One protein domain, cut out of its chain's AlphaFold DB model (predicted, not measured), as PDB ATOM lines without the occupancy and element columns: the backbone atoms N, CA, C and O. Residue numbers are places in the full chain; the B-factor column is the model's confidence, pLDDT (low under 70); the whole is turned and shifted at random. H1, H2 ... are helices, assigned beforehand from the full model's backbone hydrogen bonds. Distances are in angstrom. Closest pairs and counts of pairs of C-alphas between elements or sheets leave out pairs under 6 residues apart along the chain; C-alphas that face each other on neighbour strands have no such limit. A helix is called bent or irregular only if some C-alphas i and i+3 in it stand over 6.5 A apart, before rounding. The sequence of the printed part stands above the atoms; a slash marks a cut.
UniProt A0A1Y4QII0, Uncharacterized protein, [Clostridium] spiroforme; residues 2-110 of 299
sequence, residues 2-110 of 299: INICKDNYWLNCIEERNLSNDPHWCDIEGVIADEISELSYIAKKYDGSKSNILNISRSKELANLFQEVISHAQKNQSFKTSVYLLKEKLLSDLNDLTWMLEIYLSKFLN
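This is residues 2 to 110 of the 299 residues of an uncharacterized protein of [Clostridium] spiroforme (UniProt A0A1Y4QII0). Long H6 and shorter H3 run opposite ways along the longest axis, and H2 and H5 cross on one side of them; residues 101 to 110 of H6 stick out. The 109 printed residues hold six named helices, H1 to H6, and no named strand: all helix. The whole is compact, radius of gyration of the C-alphas 15.2 A, spanning 51 by 28 by 19 A.

H6, residues 79 to 110, runs 46.2 A from C-alpha 79 (52.059, 34.340, -13.935) to C-alpha 110 (14.117, 59.214, -22.719), only just irregular: C-alphas 107 and 110 are 6.7 A apart. H3, residues 28 to 45, measures 25.9 A. H5 is residues 60 to 72, H2 9 to 19, H4 50 to 56, H1 2 to 7.

H6 touches H5 with residues 82 to 86 alone, at a steep tilt of 57 degrees; closest C-alphas, Ser 82 and Ile 70, 6.5 A. With residues 90 to 97 alone it touches H2; closest C-alphas, Asp 93 and Tyr 9, 6.2 A. H4 is close to but not clearly touching H5, as H1 is to H6. O i to N i+4 pairs are within hydrogen-bond range throughout H1, H2, H3 and H5, 26 of 28 in H6, 1 of 3 in H4, with 2 of 4 O i to N i+3.

The printed part has no cut and no long link. pLDDT is under 70 at residues 2, 46 to 55, 74 to 76 and 110.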
ATOM      1  N   ILE A   2      21.198  43.091 -10.037       66.88
ATOM      2  CA  ILE A   2      21.724  43.557  -8.731       66.88
ATOM      3  C   ILE A   2      23.107  42.968  -8.396       66.88
ATOM      4  O   ILE A   2      23.980  43.722  -7.994       66.88
ATOM      5  N   ASN A   3      23.328  41.664  -8.603       71.44
ATOM      6  CA  ASN A   3      24.648  41.058  -8.356       71.44
ATOM      7  C   ASN A   3      25.702  41.537  -9.367       71.44
ATOM      8  O   ASN A   3      26.783  41.928  -8.966       71.44
ATOM      9  N   ILE A   4      25.343  41.632 -10.656       75.31
ATOM     10  CA  ILE A   4      26.233  42.172 -11.700       75.31
ATOM     11  C   ILE A   4      26.683  43.593 -11.338       75.31
ATOM     12  O   ILE A   4      27.856  43.889 -11.449       75.31
ATOM     13  N   CYS A   5      25.792  44.457 -10.842       74.50
ATOM     14  CA  CYS A   5      26.179  45.806 -10.425       74.50
ATOM     15  C   CYS A   5      27.166  45.819  -9.248       74.50
ATOM     16  O   CYS A   5      27.998  46.711  -9.192       74.50
ATOM     17  N   LYS A   6      27.042  44.878  -8.302       77.12
ATOM     18  CA  LYS A   6      27.882  44.827  -7.093       77.12
ATOM     19  C   LYS A   6      29.262  44.226  -7.345       77.12
ATOM     20  O   LYS A   6      30.227  44.623  -6.706       77.12
ATOM     21  N   ASP A   7      29.334  43.269  -8.263       86.00
ATOM     22  CA  ASP A   7      30.531  42.456  -8.484       86.00
ATOM     23  C   ASP A   7      31.317  42.901  -9.737       86.00
ATOM     24  O   ASP A   7      32.272  42.235 -10.149       86.00
ATOM     25  N   ASN A   8      30.906  44.004 -10.376       93.12
ATOM     26  CA  ASN A   8      31.545  44.536 -11.577       93.12
ATOM     27  C   ASN A   8      32.751  45.405 -11.224       93.12
ATOM     28  O   ASN A   8      32.612  46.440 -10.574       93.12
ATOM     29  N   TYR A   9      33.920  45.016 -11.726       94.00
ATOM     30  CA  TYR A   9      35.177  45.710 -11.482       94.00
ATOM     31  C   TYR A   9      35.132  47.193 -11.867       94.00
ATOM     32  O   TYR A   9      35.452  48.058 -11.056       94.00
ATOM     33  N   TRP A  10      34.677  47.497 -13.083       94.69
ATOM     34  CA  TRP A  10      34.695  48.860 -13.608       94.69
ATOM     35  C   TRP A  10      33.771  49.798 -12.841       94.69
ATOM     36  O   TRP A  10      34.147  50.933 -12.564       94.69
ATOM     37  N   LEU A  11      32.578  49.328 -12.458       92.38
ATOM     38  CA  LEU A  11      31.688  50.105 -11.596       92.38
ATOM     39  C   LEU A  11      32.326  50.399 -10.239       92.38
ATOM     40  O   LEU A  11      32.187  51.521  -9.762       92.38
ATOM     41  N   ASN A  12      33.048  49.440  -9.656       91.69
ATOM     42  CA  ASN A  12      33.735  49.644  -8.383       91.69
ATOM     43  C   ASN A  12      34.853  50.691  -8.512       91.69
ATOM     44  O   ASN A  12      34.928  51.588  -7.677       91.69
ATOM     45  N   CYS A  13      35.652  50.660  -9.588       91.94
ATOM     46  CA  CYS A  13      36.657  51.696  -9.861       91.94
ATOM     47  C   CYS A  13      36.020  53.089 -10.026       91.94
ATOM     48  O   CYS A  13      36.506  54.077  -9.476       91.94
ATOM     49  N   ILE A  14      34.911  53.178 -10.769       92.31
ATOM     50  CA  ILE A  14      34.153  54.426 -10.965       92.31
ATOM     51  C   ILE A  14      33.600  54.940  -9.625       92.31
ATOM     52  O   ILE A  14      33.683  56.135  -9.331       92.31
ATOM     53  N   GLU A  15      33.043  54.052  -8.798       91.06
ATOM     54  CA  GLU A  15      32.497  54.395  -7.484       91.06
ATOM     55  C   GLU A  15      33.593  54.864  -6.519       91.06
ATOM     56  O   GLU A  15      33.410  55.891  -5.864       91.06
ATOM     57  N   GLU A  16      34.747  54.196  -6.467       89.75
ATOM     58  CA  GLU A  16      35.865  54.598  -5.603       89.75
ATOM     59  C   GLU A  16      36.405  55.987  -5.981       89.75
ATOM     60  O   GLU A  16      36.610  56.842  -5.108       89.75
ATOM     61  N   ARG A  17      36.564  56.263  -7.283       91.25
ATOM     62  CA  ARG A  17      36.963  57.592  -7.775       91.25
ATOM     63  C   ARG A  17      35.945  58.663  -7.407       91.25
ATOM     64  O   ARG A  17      36.324  59.732  -6.927       91.25
ATOM     65  N   ASN A  18      34.656  58.364  -7.562       92.56
ATOM     66  CA  ASN A  18      33.581  59.271  -7.166       92.56
ATOM     67  C   ASN A  18      33.601  59.549  -5.650       92.56
ATOM     68  O   ASN A  18      33.539  60.703  -5.230       92.56
ATOM     69  N   LEU A  19      33.768  58.515  -4.816       91.94
ATOM     70  CA  LEU A  19      33.899  58.651  -3.358       91.94
ATOM     71  C   LEU A  19      35.140  59.459  -2.949       91.94
ATOM     72  O   LEU A  19      35.126  60.146  -1.925       91.94
ATOM     73  N   SER A  20      36.191  59.418  -3.768       90.50
ATOM     74  CA  SER A  20      37.420  60.197  -3.594       90.50
ATOM     75  C   SER A  20      37.325  61.631  -4.137       90.50
ATOM     76  O   SER A  20      38.285  62.389  -4.018       90.50
ATOM     77  N   ASN A  21      36.168  62.037  -4.676       91.00
ATOM     78  CA  ASN A  21      35.938  63.321  -5.350       91.00
ATOM     79  C   ASN A  21      36.879  63.577  -6.540       91.00
ATOM     80  O   ASN A  21      37.226  64.729  -6.814       91.00
ATOM     81  N   ASP A  22      37.299  62.528  -7.251       88.50
ATOM     82  CA  ASP A  22      38.030  62.689  -8.508       88.50
ATOM     83  C   ASP A  22      37.101  63.336  -9.551       88.50
ATOM     84  O   ASP A  22      36.074  62.745  -9.881       88.50
ATOM     85  N   PRO A  23      37.413  64.523 -10.102       86.44
ATOM     86  CA  PRO A  23      36.560  65.177 -11.096       86.44
ATOM     87  C   PRO A  23      36.405  64.385 -12.407       86.44
ATOM     88  O   PRO A  23      35.489  64.680 -13.172       86.44
ATOM     89  N   HIS A  24      37.253  63.383 -12.659       86.25
ATOM     90  CA  HIS A  24      37.216  62.524 -13.844       86.25
ATOM     91  C   HIS A  24      36.563  61.161 -13.574       86.25
ATOM     92  O   HIS A  24      36.641  60.275 -14.418       86.25
ATOM     93  N   TRP A  25      35.880  60.967 -12.437       88.69
ATOM     94  CA  TRP A  25      35.243  59.684 -12.097       88.69
ATOM     95  C   TRP A  25      34.280  59.165 -13.181       88.69
ATOM     96  O   TRP A  25      34.106  57.959 -13.333       88.69
ATOM     97  N   CYS A  26      33.643  60.069 -13.934       85.19
ATOM     98  CA  CYS A  26      32.702  59.729 -14.999       85.19
ATOM     99  C   CYS A  26      33.360  59.515 -16.373       85.19
ATOM    100  O   CYS A  26      32.657  59.179 -17.327       85.19
ATOM    101  N   ASP A  27      34.674  59.723 -16.491       88.38
ATOM    102  CA  ASP A  27      35.444  59.413 -17.694       88.38
ATOM    103  C   ASP A  27      35.767  57.914 -17.730       88.38
ATOM    104  O   ASP A  27      36.829  57.466 -17.305       88.38
ATOM    105  N   ILE A  28      34.808  57.123 -18.214       89.50
ATOM    106  CA  ILE A  28      34.928  55.660 -18.283       89.50
ATOM    107  C   ILE A  28      36.171  55.248 -19.088       89.50
ATOM    108  O   ILE A  28      36.860  54.310 -18.695       89.50
ATOM    109  N   GLU A  29      36.472  55.945 -20.189       88.69
ATOM    110  CA  GLU A  29      37.647  55.650 -21.019       88.69
ATOM    111  C   GLU A  29      38.940  55.934 -20.238       88.69
ATOM    112  O   GLU A  29      39.844  55.100 -20.235       88.69
ATOM    113  N   GLY A  30      39.006  57.049 -19.504       88.25
ATOM    114  CA  GLY A  30      40.123  57.365 -18.608       88.25
ATOM    115  C   GLY A  30      40.320  56.333 -17.492       88.25
ATOM    116  O   GLY A  30      41.444  55.892 -17.252       88.25
ATOM    117  N   VAL A  31      39.234  55.867 -16.863       91.12
ATOM    118  CA  VAL A  31      39.291  54.798 -15.849       91.12
ATOM    119  C   VAL A  31      39.874  53.515 -16.438       91.12
ATOM    120  O   VAL A  31      40.784  52.930 -15.854       91.12
ATOM    121  N   ILE A  32      39.391  53.086 -17.608       91.88
ATOM    122  CA  ILE A  32      39.914  51.891 -18.281       91.88
ATOM    123  C   ILE A  32      41.395  52.084 -18.630       91.88
ATOM    124  O   ILE A  32      42.188  51.164 -18.441       91.88
ATOM    125  N   ALA A  33      41.789  53.270 -19.101       89.50
ATOM    126  CA  ALA A  33      43.166  53.547 -19.503       89.50
ATOM    127  C   ALA A  33      44.144  53.409 -18.333       89.50
ATOM    128  O   ALA A  33      45.180  52.757 -18.480       89.50
ATOM    129  N   ASP A  34      43.795  53.955 -17.171       88.69
ATOM    130  CA  ASP A  34      44.628  53.873 -15.973       88.69
ATOM    131  C   ASP A  34      44.798  52.423 -15.496       88.69
ATOM    132  O   ASP A  34      45.918  51.974 -15.250       88.69
ATOM    133  N   GLU A  35      43.703  51.660 -15.422       90.25
ATOM    134  CA  GLU A  35      43.733  50.272 -14.943       90.25
ATOM    135  C   GLU A  35      44.479  49.339 -15.910       90.25
ATOM    136  O   GLU A  35      45.248  48.475 -15.481       90.25
ATOM    137  N   ILE A  36      44.302  49.517 -17.224       90.44
ATOM    138  CA  ILE A  36      45.003  48.715 -18.238       90.44
ATOM    139  C   ILE A  36      46.486  49.091 -18.320       90.44
ATOM    140  O   ILE A  36      47.329  48.206 -18.484       90.44
ATOM    141  N   SER A  37      46.830  50.369 -18.146       86.81
ATOM    142  CA  SER A  37      48.223  50.816 -18.035       86.81
ATOM    143  C   SER A  37      48.917  50.176 -16.828       86.81
ATOM    144  O   SER A  37      50.017  49.627 -16.952       86.81
ATOM    145  N   GLU A  38      48.244  50.150 -15.677       86.12
ATOM    146  CA  GLU A  38      48.751  49.509 -14.464       86.12
ATOM    147  C   GLU A  38      48.898  47.989 -14.638       86.12
ATOM    148  O   GLU A  38      49.927  47.414 -14.269       86.12
ATOM    149  N   LEU A  39      47.920  47.324 -15.261       86.81
ATOM    150  CA  LEU A  39      48.004  45.893 -15.554       86.81
ATOM    151  C   LEU A  39      49.162  45.571 -16.507       86.81
ATOM    152  O   LEU A  39      49.912  44.626 -16.255       86.81
ATOM    153  N   SER A  40      49.352  46.376 -17.554       85.50
ATOM    154  CA  SER A  40      50.481  46.257 -18.485       85.50
ATOM    155  C   SER A  40      51.822  46.435 -17.768       85.50
ATOM    156  O   SER A  40      52.760  45.653 -17.953       85.50
ATOM    157  N   TYR A  41      51.905  47.405 -16.858       82.38
ATOM    158  CA  TYR A  41      53.084  47.625 -16.028       82.38
ATOM    159  C   TYR A  41      53.397  46.428 -15.116       82.38
ATOM    160  O   TYR A  41      54.548  45.983 -15.052       82.38
ATOM    161  N   ILE A  42      52.383  45.865 -14.448       80.31
ATOM    162  CA  ILE A  42      52.525  44.665 -13.608       80.31
ATOM    163  C   ILE A  42      52.950  43.462 -14.456       80.31
ATOM    164  O   ILE A  42      53.869  42.740 -14.065       80.31
ATOM    165  N   ALA A  43      52.332  43.269 -15.625       81.56
ATOM    166  CA  ALA A  43      52.649  42.182 -16.548       81.56
ATOM    167  C   ALA A  43      54.123  42.209 -16.988       81.56
ATOM    168  O   ALA A  43      54.773  41.164 -17.025       81.56
ATOM    169  N   LYS A  44      54.679  43.406 -17.233       79.81
ATOM    170  CA  LYS A  44      56.088  43.593 -17.618       79.81
ATOM    171  C   LYS A  44      57.074  43.433 -16.454       79.81
ATOM    172  O   LYS A  44      58.190  42.964 -16.666       79.81
ATOM    173  N   LYS A  45      56.713  43.859 -15.237       74.12
ATOM    174  CA  LYS A  45      57.651  43.931 -14.096       74.12
ATOM    175  C   LYS A  45      57.614  42.756 -13.128       74.12
ATOM    176  O   LYS A  45      58.477  42.679 -12.255       74.12
ATOM    177  N   TYR A  46      56.633  41.869 -13.228       68.50
ATOM    178  CA  TYR A  46      56.526  40.765 -12.286       68.50
ATOM    179  C   TYR A  46      57.595  39.694 -12.527       68.50
ATOM    180  O   TYR A  46      57.696  39.103 -13.599       68.50
ATOM    181  N   ASP A  47      58.356  39.397 -11.479       63.72
ATOM    182  CA  ASP A  47      59.490  38.471 -11.479       63.72
ATOM    183  C   ASP A  47      59.169  37.085 -10.888       63.72
ATOM    184  O   ASP A  47      60.034  36.209 -10.866       63.72
ATOM    185  N   GLY A  48      57.939  36.854 -10.410       59.94
ATOM    186  CA  GLY A  48      57.521  35.563  -9.854       59.94
ATOM    187  C   GLY A  48      57.046  35.574  -8.399       59.94
ATOM    188  O   GLY A  48      56.448  34.578  -7.982       59.94
ATOM    189  N   SER A  49      57.254  36.644  -7.615       60.97
ATOM    190  CA  SER A  49      56.912  36.640  -6.178       60.97
ATOM    191  C   SER A  49      55.567  37.318  -5.834       60.97
ATOM    192  O   SER A  49      55.336  38.485  -6.140       60.97
ATOM    193  N   LYS A  50      54.671  36.609  -5.118       58.41
ATOM    194  CA  LYS A  50      53.332  37.113  -4.714       58.41
ATOM    195  C   LYS A  50      53.371  38.419  -3.908       58.41
ATOM    196  O   LYS A  50      52.448  39.222  -4.012       58.41
ATOM    197  N   SER A  51      54.417  38.629  -3.105       59.28
ATOM    198  CA  SER A  51      54.619  39.841  -2.300       59.28
ATOM    199  C   SER A  51      54.928  41.083  -3.137       59.28
ATOM    200  O   SER A  51      54.760  42.192  -2.643       59.28
ATOM    201  N   ASN A  52      55.351  40.924  -4.395       63.09
ATOM    202  CA  ASN A  52      55.721  42.054  -5.240       63.09
ATOM    203  C   ASN A  52      54.500  42.795  -5.806       63.09
ATOM    204  O   ASN A  52      54.561  44.008  -5.938       63.09
ATOM    205  N   ILE A  53      53.363  42.137  -6.057       66.31
ATOM    206  CA  ILE A  53      52.213  42.795  -6.719       66.31
ATOM    207  C   ILE A  53      51.547  43.839  -5.825       66.31
ATOM    208  O   ILE A  53      51.322  44.951  -6.282       66.31
ATOM    209  N   LEU A  54      51.289  43.526  -4.549       67.00
ATOM    210  CA  LEU A  54      50.695  44.488  -3.602       67.00
ATOM    211  C   LEU A  54      51.588  45.720  -3.377       67.00
ATOM    212  O   LEU A  54      51.091  46.780  -3.022       67.00
ATOM    213  N   ASN A  55      52.901  45.572  -3.575       66.81
ATOM    214  CA  ASN A  55      53.866  46.661  -3.439       66.81
ATOM    215  C   ASN A  55      54.047  47.466  -4.734       66.81
ATOM    216  O   ASN A  55      54.472  48.618  -4.683       66.81
ATOM    217  N   ILE A  56      53.794  46.848  -5.891       70.88
ATOM    218  CA  ILE A  56      53.977  47.455  -7.213       70.88
ATOM    219  C   ILE A  56      52.686  48.131  -7.681       70.88
ATOM    220  O   ILE A  56      52.777  49.174  -8.328       70.88
ATOM    221  N   SER A  57      51.526  47.557  -7.346       77.62
ATOM    222  CA  SER A  57      50.233  48.017  -7.835       77.62
ATOM    223  C   SER A  57      49.775  49.300  -7.149       77.62
ATOM    224  O   SER A  57      49.731  49.383  -5.920       77.62
ATOM    225  N   ARG A  58      49.402  50.295  -7.951       79.31
ATOM    226  CA  ARG A  58      48.814  51.558  -7.475       79.31
ATOM    227  C   ARG A  58      47.295  51.498  -7.316       79.31
ATOM    228  O   ARG A  58      46.749  52.308  -6.573       79.31
ATOM    229  N   SER A  59      46.643  50.545  -7.982       82.25
ATOM    230  CA  SER A  59      45.198  50.301  -7.920       82.25
ATOM    231  C   SER A  59      44.904  49.223  -6.878       82.25
ATOM    232  O   SER A  59      45.385  48.091  -6.979       82.25
ATOM    233  N   LYS A  60      44.135  49.566  -5.838       81.31
ATOM    234  CA  LYS A  60      43.774  48.600  -4.787       81.31
ATOM    235  C   LYS A  60      42.836  47.539  -5.344       81.31
ATOM    236  O   LYS A  60      42.959  46.369  -4.995       81.31
ATOM    237  N   GLU A  61      41.935  47.951  -6.219       84.44
ATOM    238  CA  GLU A  61      40.940  47.161  -6.924       84.44
ATOM    239  C   GLU A  61      41.657  46.121  -7.778       84.44
ATOM    240  O   GLU A  61      41.393  44.924  -7.632       84.44
ATOM    241  N   LEU A  62      42.631  46.551  -8.588       85.62
ATOM    242  CA  LEU A  62      43.409  45.654  -9.438       85.62
ATOM    243  C   LEU A  62      44.212  44.671  -8.597       85.62
ATOM    244  O   LEU A  62      44.237  43.476  -8.889       85.62
ATOM    245  N   ALA A  63      44.847  45.157  -7.532       83.38
ATOM    246  CA  ALA A  63      45.629  44.325  -6.634       83.38
ATOM    247  C   ALA A  63      44.763  43.263  -5.935       83.38
ATOM    248  O   ALA A  63      45.158  42.096  -5.879       83.38
ATOM    249  N   ASN A  64      43.577  43.642  -5.450       83.81
ATOM    250  CA  ASN A  64      42.612  42.734  -4.831       83.81
ATOM    251  C   ASN A  64      42.129  41.681  -5.833       83.81
ATOM    252  O   ASN A  64      42.214  40.486  -5.548       83.81
ATOM    253  N   LEU A  65      41.719  42.107  -7.032       84.62
ATOM    254  CA  LEU A  65      41.270  41.195  -8.081       84.62
ATOM    255  C   LEU A  65      42.388  40.230  -8.501       84.62
ATOM    256  O   LEU A  65      42.158  39.035  -8.684       84.62
ATOM    257  N   PHE A  66      43.631  40.712  -8.581       82.75
ATOM    258  CA  PHE A  66      44.787  39.865  -8.864       82.75
ATOM    259  C   PHE A  66      44.988  38.806  -7.768       82.75
ATOM    260  O   PHE A  66      45.235  37.636  -8.074       82.75
ATOM    261  N   GLN A  67      44.865  39.177  -6.487       79.75
ATOM    262  CA  GLN A  67      44.959  38.223  -5.375       79.75
ATOM    263  C   GLN A  67      43.856  37.168  -5.436       79.75
ATOM    264  O   GLN A  67      44.146  35.986  -5.237       79.75
ATOM    265  N   GLU A  68      42.623  37.561  -5.756       82.31
ATOM    266  CA  GLU A  68      41.511  36.629  -5.953       82.31
ATOM    267  C   GLU A  68      41.831  35.625  -7.066       82.31
ATOM    268  O   GLU A  68      41.797  34.414  -6.827       82.31
ATOM    269  N   VAL A  69      42.261  36.104  -8.240       80.94
ATOM    270  CA  VAL A  69      42.647  35.254  -9.378       80.94
ATOM    271  C   VAL A  69      43.757  34.270  -8.992       80.94
ATOM    272  O   VAL A  69      43.637  33.078  -9.279       80.94
ATOM    273  N   ILE A  70      44.810  34.712  -8.291       77.56
ATOM    274  CA  ILE A  70      45.871  33.796  -7.837       77.56
ATOM    275  C   ILE A  70      45.369  32.827  -6.752       77.56
ATOM    276  O   ILE A  70      45.846  31.696  -6.663       77.56
ATOM    277  N   SER A  71      44.458  33.248  -5.876       76.56
ATOM    278  CA  SER A  71      43.949  32.389  -4.798       76.56
ATOM    279  C   SER A  71      43.117  31.219  -5.336       76.56
ATOM    280  O   SER A  71      43.171  30.120  -4.784       76.56
ATOM    281  N   HIS A  72      42.415  31.445  -6.450       75.62
ATOM    282  CA  HIS A  72      41.636  30.438  -7.168       75.62
ATOM    283  C   HIS A  72      42.460  29.650  -8.198       75.62
ATOM    284  O   HIS A  72      42.016  28.603  -8.677       75.62
ATOM    285  N   ALA A  73      43.668  30.117  -8.519       70.56
ATOM    286  CA  ALA A  73      44.596  29.448  -9.414       70.56
ATOM    287  C   ALA A  73      45.126  28.123  -8.833       70.56
ATOM    288  O   ALA A  73      45.354  27.968  -7.630       70.56
ATOM    289  N   GLN A  74      45.391  27.150  -9.708       69.12
ATOM    290  CA  GLN A  74      46.027  25.889  -9.309       69.12
ATOM    291  C   GLN A  74      47.450  26.136  -8.771       69.12
ATOM    292  O   GLN A  74      48.132  27.058  -9.214       69.12
ATOM    293  N   LYS A  75      47.944  25.267  -7.871       65.25
ATOM    294  CA  LYS A  75      49.251  25.406  -7.176       65.25
ATOM    295  C   LYS A  75      50.482  25.634  -8.082       65.25
ATOM    296  O   LYS A  75      51.503  26.059  -7.557       65.25
ATOM    297  N   ASN A  76      50.383  25.408  -9.398       64.19
ATOM    298  CA  ASN A  76      51.464  25.574 -10.383       64.19
ATOM    299  C   ASN A  76      51.103  26.519 -11.550       64.19
ATOM    300  O   ASN A  76      51.717  26.446 -12.615       64.19
ATOM    301  N   GLN A  77      50.081  27.362 -11.406       74.19
ATOM    302  CA  GLN A  77      49.674  28.271 -12.476       74.19
ATOM    303  C   GLN A  77      50.753  29.326 -12.755       74.19
ATOM    304  O   GLN A  77      51.277  29.956 -11.837       74.19
ATOM    305  N   SER A  78      51.073  29.533 -14.037       80.56
ATOM    306  CA  SER A  78      52.056  30.541 -14.436       80.56
ATOM    307  C   SER A  78      51.523  31.964 -14.221       80.56
ATOM    308  O   SER A  78      50.314  32.214 -14.287       80.56
ATOM    309  N   PHE A  79      52.427  32.924 -14.017       78.62
ATOM    310  CA  PHE A  79      52.059  34.340 -13.935       78.62
ATOM    311  C   PHE A  79      51.348  34.819 -15.203       78.62
ATOM    312  O   PHE A  79      50.287  35.425 -15.111       78.62
ATOM    313  N   LYS A  80      51.863  34.438 -16.379       81.50
ATOM    314  CA  LYS A  80      51.238  34.736 -17.673       81.50
ATOM    315  C   LYS A  80      49.790  34.243 -17.737       81.50
ATOM    316  O   LYS A  80      48.913  34.949 -18.213       81.50
ATOM    317  N   THR A  81      49.517  33.053 -17.204       83.88
ATOM    318  CA  THR A  81      48.144  32.532 -17.112       83.88
ATOM    319  C   THR A  81      47.282  33.380 -16.173       83.88
ATOM    320  O   THR A  81      46.105  33.567 -16.439       83.88
ATOM    321  N   SER A  82      47.845  33.903 -15.083       83.56
ATOM    322  CA  SER A  82      47.114  34.763 -14.139       83.56
ATOM    323  C   SER A  82      46.770  36.123 -14.753       83.56
ATOM    324  O   SER A  82      45.629  36.556 -14.635       83.56
ATOM    325  N   VAL A  83      47.711  36.744 -15.475       85.31
ATOM    326  CA  VAL A  83      47.466  37.971 -16.258       85.31
ATOM    327  C   VAL A  83      46.383  37.733 -17.307       85.31
ATOM    328  O   VAL A  83      45.455  38.528 -17.418       85.31
ATOM    329  N   TYR A  84      46.439  36.602 -18.017       87.25
ATOM    330  CA  TYR A  84      45.405  36.229 -18.980       87.25
ATOM    331  C   TYR A  84      44.020  36.080 -18.330       87.25
ATOM    332  O   TYR A  84      43.063  36.677 -18.808       87.25
ATOM    333  N   LEU A  85      43.896  35.343 -17.218       88.25
ATOM    334  CA  LEU A  85      42.610  35.200 -16.519       88.25
ATOM    335  C   LEU A  85      42.069  36.540 -16.009       88.25
ATOM    336  O   LEU A  85      40.863  36.776 -16.060       88.25
ATOM    337  N   LEU A  86      42.955  37.412 -15.526       89.56
ATOM    338  CA  LEU A  86      42.586  38.755 -15.107       89.56
ATOM    339  C   LEU A  86      42.062  39.572 -16.291       89.56
ATOM    340  O   LEU A  86      40.994  40.169 -16.188       89.56
ATOM    341  N   LYS A  87      42.756  39.529 -17.433       91.62
ATOM    342  CA  LYS A  87      42.306  40.164 -18.674       91.62
ATOM    343  C   LYS A  87      40.906  39.693 -19.075       91.62
ATOM    344  O   LYS A  87      40.039  40.522 -19.335       91.62
ATOM    345  N   GLU A  88      40.663  38.383 -19.070       92.38
ATOM    346  CA  GLU A  88      39.350  37.809 -19.399       92.38
ATOM    347  C   GLU A  88      38.254  38.286 -18.433       92.38
ATOM    348  O   GLU A  88      37.152  38.628 -18.865       92.38
ATOM    349  N   LYS A  89      38.551  38.377 -17.127       92.06
ATOM    350  CA  LYS A  89      37.611  38.926 -16.137       92.06
ATOM    351  C   LYS A  89      37.302  40.398 -16.406       92.06
ATOM    352  O   LYS A  89      36.133  40.775 -16.389       92.06
ATOM    353  N   LEU A  90      38.319  41.211 -16.691       94.44
ATOM    354  CA  LEU A  90      38.155  42.630 -17.011       94.44
ATOM    355  C   LEU A  90      37.330  42.840 -18.291       94.44
ATOM    356  O   LEU A  90      36.456  43.707 -18.323       94.44
ATOM    357  N   LEU A  91      37.542  42.018 -19.324       93.75
ATOM    358  CA  LEU A  91      36.735  42.040 -20.550       93.75
ATOM    359  C   LEU A  91      35.285  41.618 -20.293       93.75
ATOM    360  O   LEU A  91      34.356  42.270 -20.771       93.75
ATOM    361  N   SER A  92      35.076  40.560 -19.506       92.12
ATOM    362  CA  SER A  92      33.737  40.129 -19.094       92.12
ATOM    363  C   SER A  92      33.002  41.240 -18.343       92.12
ATOM    364  O   SER A  92      31.846  41.532 -18.644       92.12
ATOM    365  N   ASP A  93      33.679  41.911 -17.412       93.94
ATOM    366  CA  ASP A  93      33.092  43.016 -16.661       93.94
ATOM    367  C   ASP A  93      32.826  44.237 -17.541       93.94
ATOM    368  O   ASP A  93      31.851  44.953 -17.314       93.94
ATOM    369  N   LEU A  94      33.646  44.489 -18.565       93.31
ATOM    370  CA  LEU A  94      33.398  45.586 -19.501       93.31
ATOM    371  C   LEU A  94      32.131  45.325 -20.327       93.31
ATOM    372  O   LEU A  94      31.331  46.237 -20.550       93.31
ATOM    373  N   ASN A  95      31.904  44.071 -20.726       90.81
ATOM    374  CA  ASN A  95      30.674  43.660 -21.402       90.81
ATOM    375  C   ASN A  95      29.447  43.834 -20.493       90.81
ATOM    376  O   ASN A  95      28.426  44.375 -20.925       90.81
ATOM    377  N   ASP A  96      29.558  43.439 -19.224       91.19
ATOM    378  CA  ASP A  96      28.496  43.634 -18.237       91.19
ATOM    379  C   ASP A  96      28.207  45.122 -17.989       91.19
ATOM    380  O   ASP A  96      27.039  45.524 -17.972       91.19
ATOM    381  N   LEU A  97      29.246  45.959 -17.858       91.94
ATOM    382  CA  LEU A  97      29.109  47.414 -17.737       91.94
ATOM    383  C   LEU A  97      28.395  47.998 -18.956       91.94
ATOM    384  O   LEU A  97      27.441  48.765 -18.812       91.94
ATOM    385  N   THR A  98      28.811  47.591 -20.152       89.81
ATOM    386  CA  THR A  98      28.211  48.034 -21.411       89.81
ATOM    387  C   THR A  98      26.724  47.698 -21.468       89.81
ATOM    388  O   THR A  98      25.897  48.564 -21.765       89.81
ATOM    389  N   TRP A  99      26.357  46.470 -21.102       87.69
ATOM    390  CA  TRP A  99      24.962  46.046 -21.033       87.69
ATOM    391  C   TRP A  99      24.156  46.852 -20.002       87.69
ATOM    392  O   TRP A  99      23.021  47.260 -20.268       87.69
ATOM    393  N   MET A 100      24.733  47.130 -18.828       88.31
ATOM    394  CA  MET A 100      24.094  47.962 -17.803       88.31
ATOM    395  C   MET A 100      23.865  49.397 -18.289       88.31
ATOM    396  O   MET A 100      22.771  49.940 -18.101       88.31
ATOM    397  N   LEU A 101      24.854  49.991 -18.959       88.50
ATOM    398  CA  LEU A 101      24.739  51.316 -19.562       88.50
ATOM    399  C   LEU A 101      23.675  51.330 -20.657       88.50
ATOM    400  O   LEU A 101      22.847  52.236 -20.685       88.50
ATOM    401  N   GLU A 102      23.597  50.305 -21.501       87.44
ATOM    402  CA  GLU A 102      22.551  50.214 -22.518       87.44
ATOM    403  C   GLU A 102      21.140  50.217 -21.898       87.44
ATOM    404  O   GLU A 102      20.244  50.947 -22.347       87.44
ATOM    405  N   ILE A 103      20.930  49.455 -20.820       85.31
ATOM    406  CA  ILE A 103      19.665  49.460 -20.073       85.31
ATOM    407  C   ILE A 103      19.392  50.847 -19.486       85.31
ATOM    408  O   ILE A 103      18.257  51.333 -19.549       85.31
ATOM    409  N   TYR A 104      20.415  51.485 -18.918       86.94
ATOM    410  CA  TYR A 104      20.291  52.812 -18.336       86.94
ATOM    411  C   TYR A 104      19.859  53.843 -19.390       86.94
ATOM    412  O   TYR A 104      18.813  54.492 -19.257       86.94
ATOM    413  N   LEU A 105      20.611  53.936 -20.486       86.81
ATOM    414  CA  LEU A 105      20.361  54.890 -21.558       86.81
ATOM    415  C   LEU A 105      19.001  54.629 -22.241       86.81
ATOM    416  O   LEU A 105      18.270  55.571 -22.551       86.81
ATOM    417  N   SER A 106      18.614  53.363 -22.436       82.62
ATOM    418  CA  SER A 106      17.338  53.009 -23.077       82.62
ATOM    419  C   SER A 106      16.113  53.340 -22.213       82.62
ATOM    420  O   SER A 106      15.117  53.858 -22.730       82.62
ATOM    421  N   LYS A 107      16.168  53.073 -20.899       82.00
ATOM    422  CA  LYS A 107      15.002  53.177 -19.999       82.00
ATOM    423  C   LYS A 107      14.874  54.504 -19.257       82.00
ATOM    424  O   LYS A 107      13.760  54.858 -18.842       82.00
ATOM    425  N   PHE A 108      15.976  55.215 -19.031       77.56
ATOM    426  CA  PHE A 108      15.993  56.364 -18.118       77.56
ATOM    427  C   PHE A 108      16.259  57.699 -18.813       77.56
ATOM    428  O   PHE A 108      15.686  58.701 -18.392       77.56
ATOM    429  N   LEU A 109      17.008  57.721 -19.919       71.56
ATOM    430  CA  LEU A 109      17.360  58.973 -20.604       71.56
ATOM    431  C   LEU A 109      16.236  59.562 -21.477       71.56
ATOM    432  O   LEU A 109      16.218  60.759 -21.735       71.56
ATOM    433  N   ASN A 110      15.225  58.772 -21.854       59.25
ATOM    434  CA  ASN A 110      14.117  59.214 -22.719       59.25
ATOM    435  C   ASN A 110      13.003  60.017 -22.007       59.25
ATOM    436  O   ASN A 110      11.883  60.083 -22.512       59.25
TER     437      ASN A 110